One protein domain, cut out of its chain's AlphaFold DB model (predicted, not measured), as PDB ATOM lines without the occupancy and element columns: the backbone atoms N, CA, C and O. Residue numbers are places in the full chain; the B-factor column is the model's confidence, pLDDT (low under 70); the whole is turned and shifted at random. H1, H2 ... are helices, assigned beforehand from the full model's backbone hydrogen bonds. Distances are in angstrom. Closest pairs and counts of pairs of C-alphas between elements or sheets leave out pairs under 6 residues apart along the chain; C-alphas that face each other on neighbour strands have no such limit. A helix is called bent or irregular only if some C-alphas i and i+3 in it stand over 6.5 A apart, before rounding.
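What this domain is: This is residues 42 to 81 of the 83 residues of an uncharacterized protein of Salibacterium qingdaonense (UniProt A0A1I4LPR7). This is an open string of three helices without a common core: a short helix, H1, sits by the end where the long H2 begins, and a third helix, H3, lies at the far end beyond a short link. H2 and the link of residues 65 to 70 make a wide V, with H1 near the tip of one limb and H3 at the tip of the other. The printed part has 40 residues, with three named helices in the order H1, H2, H3 and no named strand, and its class is all helix. It is only just extended, close to loose, with a radius of gyration of the C-alphas of 13.7 A, and its C-alphas span 38 by 19 by 14 A.

How they stand to each other: The printed part begins with H1, residues 42 to 48, and a tight link of 1 residue, Asp 49, leads to H2, residues 50 to 64. H1 and H2 only just touch, with 3 pairs of C-alphas within 8 A, and they touch only at the corner by their link. Their closest C-alphas are those of Val 46 and Lys 53, 5.4 A apart, and H2 touches H1 with residues 52 to 53 alone. The two helices run opposite ways at a steep tilt of 57 degrees, with their centres 13.5 A apart. A short link of 6 residues then leads to H3, residues 71 to 80. H3 is apart from H2 and also apart from H1. In H1, H2 and H3 every O i to N i+4 pair is within hydrogen-bond range.

Where its parts are: H1 runs from Val 42, whose C-alpha is at (133.699, 125.756, 188.678), to Ala 48. H2, the longest helix with 15 residues, runs from Pro 50, with its C-alpha at (126.944, 129.249, 199.841), to Asn 64, and measures 21.3 A from first to last C-alpha. H3 runs from Thr 71 to Gln 80, whose C-alpha is at (108.732, 102.650, 203.066), and measures 14.4 A. H1 measures 9.8 A. No helix is bent.

The domain as a whole: The two C-alphas farthest apart are those of Gln 44 and Gln 80, at 39.5 A. Three stretches stand free: residues 47 to 52, of which 50 to 52 belong to H2; residues 60 to 66, of which 60 to 64 belong to H2; and residues 70 to 76, of which 71 to 76 belong to H3. The printed part has no cut, and neither of its two links is long. The mean pLDDT of the printed part is 87.6, and the model's confidence is low, under 70, at residues 42 to 45, which belong to H1.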
ATOM      1  N   VAL A  42     134.325 126.651 187.698       66.62
ATOM      2  CA  VAL A  42     133.699 125.756 188.678       66.62
ATOM      3  C   VAL A  42     134.055 126.121 190.124       66.62
ATOM      4  O   VAL A  42     133.187 126.078 190.989       66.62
ATOM      5  N   LYS A  43     135.311 126.484 190.419       69.00
ATOM      6  CA  LYS A  43     135.709 126.875 191.782       69.00
ATOM      7  C   LYS A  43     135.053 128.199 192.178       69.00
ATOM      8  O   LYS A  43     134.557 128.315 193.293       69.00
ATOM      9  N   GLN A  44     134.998 129.150 191.246       63.03
ATOM     10  CA  GLN A  44     134.342 130.443 191.450       63.03
ATOM     11  C   GLN A  44     132.823 130.283 191.632       63.03
ATOM     12  O   GLN A  44     132.264 130.883 192.544       63.03
ATOM     13  N   ASP A  45     132.173 129.417 190.848       68.81
ATOM     14  CA  ASP A  45     130.734 129.133 190.945       68.81
ATOM     15  C   ASP A  45     130.368 128.492 192.297       68.81
ATOM     16  O   ASP A  45     129.373 128.858 192.922       68.81
ATOM     17  N   VAL A  46     131.204 127.572 192.794       73.50
ATOM     18  CA  VAL A  46     131.027 126.938 194.114       73.50
ATOM     19  C   VAL A  46     131.290 127.914 195.262       73.50
ATOM     20  O   VAL A  46     130.652 127.820 196.306       73.50
ATOM     21  N   GLU A  47     132.232 128.845 195.113       73.81
ATOM     22  CA  GLU A  47     132.517 129.854 196.139       73.81
ATOM     23  C   GLU A  47     131.466 130.973 196.177       73.81
ATOM     24  O   GLU A  47     131.210 131.524 197.251       73.81
ATOM     25  N   ALA A  48     130.842 131.281 195.037       81.50
ATOM     26  CA  ALA A  48     129.817 132.312 194.903       81.50
ATOM     27  C   ALA A  48     128.436 131.891 195.440       81.50
ATOM     28  O   ALA A  48     127.650 132.765 195.808       81.50
ATOM     29  N   ASP A  49     128.144 130.587 195.514       88.81
ATOM     30  CA  ASP A  49     126.890 130.044 196.050       88.81
ATOM     31  C   ASP A  49     127.128 129.278 197.375       88.81
ATOM     32  O   ASP A  49     127.579 128.126 197.373       88.81
ATOM     33  N   PRO A  50     126.796 129.886 198.534       86.75
ATOM     34  CA  PRO A  50     126.944 129.249 199.841       86.75
ATOM     35  C   PRO A  50     126.159 127.940 199.987       86.75
ATOM     36  O   PRO A  50     126.633 127.030 200.668       86.75
ATOM     37  N   VAL A  51     124.993 127.827 199.342       91.25
ATOM     38  CA  VAL A  51     124.136 126.634 199.407       91.25
ATOM     39  C   VAL A  51     124.774 125.500 198.615       91.25
ATOM     40  O   VAL A  51     124.865 124.371 199.099       91.25
ATOM     41  N   LEU A  52     125.286 125.798 197.419       86.88
ATOM     42  CA  LEU A  52     126.031 124.823 196.622       86.88
ATOM     43  C   LEU A  52     127.273 124.324 197.372       86.88
ATOM     44  O   LEU A  52     127.536 123.119 197.410       86.88
ATOM     45  N   LYS A  53     128.015 125.235 198.008       87.94
ATOM     46  CA  LYS A  53     129.190 124.893 198.818       87.94
ATOM     47  C   LYS A  53     128.846 123.957 199.976       87.94
ATOM     48  O   LYS A  53     129.568 122.984 200.206       87.94
ATOM     49  N   GLU A  54     127.764 124.241 200.695       90.56
ATOM     50  CA  GLU A  54     127.298 123.418 201.810       90.56
ATOM     51  C   GLU A  54     126.846 122.032 201.334       90.56
ATOM     52  O   GLU A  54     127.323 121.023 201.860       90.56
ATOM     53  N   ASN A  55     126.052 121.968 200.263       90.50
ATOM     54  CA  ASN A  55     125.604 120.711 199.659       90.50
ATOM     55  C   ASN A  55     126.781 119.834 199.210       90.50
ATOM     56  O   ASN A  55     126.803 118.633 199.478       90.50
ATOM     57  N   LEU A  56     127.792 120.421 198.564       89.81
ATOM     58  CA  LEU A  56     128.992 119.692 198.141       89.81
ATOM     59  C   LEU A  56     129.837 119.218 199.329       89.81
ATOM     60  O   LEU A  56     130.428 118.137 199.275       89.81
ATOM     61  N   SER A  57     129.910 120.015 200.397       90.19
ATOM     62  CA  SER A  57     130.597 119.635 201.635       90.19
ATOM     63  C   SER A  57     129.913 118.438 202.298       90.19
ATOM     64  O   SER A  57     130.577 117.459 202.655       90.19
ATOM     65  N   GLN A  58     128.584 118.477 202.395       90.88
ATOM     66  CA  GLN A  58     127.792 117.394 202.964       90.88
ATOM     67  C   GLN A  58     127.885 116.124 202.108       90.88
ATOM     68  O   GLN A  58     128.209 115.062 202.633       90.88
ATOM     69  N   ALA A  59     127.754 116.241 200.783       92.19
ATOM     70  CA  ALA A  59     127.890 115.107 199.869       92.19
ATOM     71  C   ALA A  59     129.264 114.419 199.984       92.19
ATOM     72  O   ALA A  59     129.349 113.191 200.005       92.19
ATOM     73  N   LYS A  60     130.357 115.186 200.120       92.31
ATOM     74  CA  LYS A  60     131.697 114.616 200.365       92.31
ATOM     75  C   LYS A  60     131.761 113.830 201.672       92.31
ATOM     76  O   LYS A  60     132.380 112.768 201.715       92.31
ATOM     77  N   LYS A  61     131.145 114.352 202.733       93.50
ATOM     78  CA  LYS A  61     131.069 113.663 204.024       93.50
ATOM     79  C   LYS A  61     130.281 112.359 203.903       93.50
ATOM     80  O   LYS A  61     130.739 111.335 204.395       93.50
ATOM     81  N   ASP A  62     129.149 112.386 203.208       93.12
ATOM     82  CA  ASP A  62     128.302 111.211 203.002       93.12
ATOM     83  C   ASP A  62     129.027 110.113 202.215       93.12
ATOM     84  O   ASP A  62     129.003 108.956 202.631       93.12
ATOM     85  N   ILE A  63     129.769 110.476 201.163       92.88
ATOM     86  CA  ILE A  63     130.610 109.534 200.406       92.88
ATOM     87  C   ILE A  63     131.679 108.898 201.305       92.88
ATOM     88  O   ILE A  63     131.837 107.678 201.304       92.88
ATOM     89  N   ASN A  64     132.396 109.704 202.093       92.81
ATOM     90  CA  ASN A  64     133.450 109.207 202.984       92.81
ATOM     91  C   ASN A  64     132.909 108.300 204.097       92.81
ATOM     92  O   ASN A  64     133.591 107.373 204.527       92.81
ATOM     93  N   GLU A  65     131.695 108.571 204.570       93.88
ATOM     94  CA  GLU A  65     131.036 107.808 205.629       93.88
ATOM     95  C   GLU A  65     130.191 106.644 205.072       93.88
ATOM     96  O   GLU A  65     129.523 105.951 205.836       93.88
ATOM     97  N   GLY A  66     130.230 106.399 203.755       90.75
ATOM     98  CA  GLY A  66     129.538 105.287 203.098       90.75
ATOM     99  C   GLY A  66     128.020 105.454 202.989       90.75
ATOM    100  O   GLY A  66     127.330 104.498 202.637       90.75
ATOM    101  N   ARG A  67     127.484 106.652 203.254       90.50
ATOM    102  CA  ARG A  67     126.068 107.001 203.056       90.50
ATOM    103  C   ARG A  67     125.789 107.286 201.584       90.50
ATOM    104  O   ARG A  67     125.505 108.414 201.187       90.50
ATOM    105  N   VAL A  68     125.909 106.248 200.772       91.50
ATOM    106  CA  VAL A  68     125.625 106.282 199.339       91.50
ATOM    107  C   VAL A  68     124.496 105.314 199.033       91.50
ATOM    108  O   VAL A  68     124.441 104.209 199.571       91.50
ATOM    109  N   TYR A  69     123.589 105.733 198.161       90.88
ATOM    110  CA  TYR A  69     122.400 104.969 197.815       90.88
ATOM    111  C   TYR A  69     122.374 104.760 196.307       90.88
ATOM    112  O   TYR A  69     122.664 105.684 195.542       90.88
ATOM    113  N   THR A  70     122.044 103.546 195.875       92.75
ATOM    114  CA  THR A  70     121.683 103.319 194.475       92.75
ATOM    115  C   THR A  70     120.266 103.818 194.227       92.75
ATOM    116  O   THR A  70     119.524 104.136 195.158       92.75
ATOM    117  N   THR A  71     119.873 103.885 192.959       92.25
ATOM    118  CA  THR A  71     118.512 104.274 192.589       92.25
ATOM    119  C   THR A  71     117.470 103.339 193.206       92.25
ATOM    120  O   THR A  71     116.449 103.822 193.684       92.25
ATOM    121  N   GLU A  72     117.740 102.034 193.263       94.00
ATOM    122  CA  GLU A  72     116.855 101.044 193.887       94.00
ATOM    123  C   GLU A  72     116.688 101.302 195.388       94.00
ATOM    124  O   GLU A  72     115.557 101.371 195.861       94.00
ATOM    125  N   ASN A  73     117.787 101.548 196.111       90.12
ATOM    126  CA  ASN A  73     117.733 101.855 197.545       90.12
ATOM    127  C   ASN A  73     116.852 103.081 197.823       90.12
ATOM    128  O   ASN A  73     116.064 103.084 198.761       90.12
ATOM    129  N   VAL A  74     116.972 104.129 196.999       91.06
ATOM    130  CA  VAL A  74     116.169 105.351 197.163       91.06
ATOM    131  C   VAL A  74     114.687 105.081 196.897       91.06
ATOM    132  O   VAL A  74     113.840 105.602 197.619       91.06
ATOM    133  N   LEU A  75     114.358 104.267 195.889       92.06
ATOM    134  CA  LEU A  75     112.971 103.891 195.602       92.06
ATOM    135  C   LEU A  75     112.351 103.104 196.763       92.06
ATOM    136  O   LEU A  75     111.247 103.435 197.187       92.06
ATOM    137  N   GLU A  76     113.078 102.135 197.320       91.12
ATOM    138  CA  GLU A  76     112.614 101.360 198.476       91.12
ATOM    139  C   GLU A  76     112.376 102.250 199.705       91.12
ATOM    140  O   GLU A  76     111.335 102.138 200.351       91.12
ATOM    141  N   MET A  77     113.284 103.186 199.994       90.69
ATOM    142  CA  MET A  77     113.128 104.126 201.113       90.69
ATOM    143  C   MET A  77     111.908 105.045 200.942       90.69
ATOM    144  O   MET A  77     111.212 105.332 201.916       90.69
ATOM    145  N   ILE A  78     111.609 105.481 199.711       92.81
ATOM    146  CA  ILE A  78     110.399 106.266 199.408       92.81
ATOM    147  C   ILE A  78     109.142 105.421 199.638       92.81
ATOM    148  O   ILE A  78     108.191 105.889 200.265       92.81
ATOM    149  N   GLU A  79     109.125 104.177 199.156       92.31
ATOM    150  CA  GLU A  79     107.989 103.264 199.334       92.31
ATOM    151  C   GLU A  79     107.735 102.923 200.811       92.31
ATOM    152  O   GLU A  79     106.587 102.721 201.212       92.31
ATOM    153  N   GLN A  80     108.790 102.906 201.627       91.06
ATOM    154  CA  GLN A  80     108.732 102.650 203.066       91.06
ATOM    155  C   GLN A  80     108.445 103.911 203.905       91.06
ATOM    156  O   GLN A  80     108.171 103.795 205.100       91.06
ATOM    157  N   GLY A  81     108.447 105.105 203.298       88.25
ATOM    158  CA  GLY A  81     108.239 106.379 203.997       88.25
ATOM    159  C   GLY A  81     109.415 106.795 204.889       88.25
ATOM    160  O   GLY A  81     109.220 107.510 205.870       88.25
TER     161      GLY A  81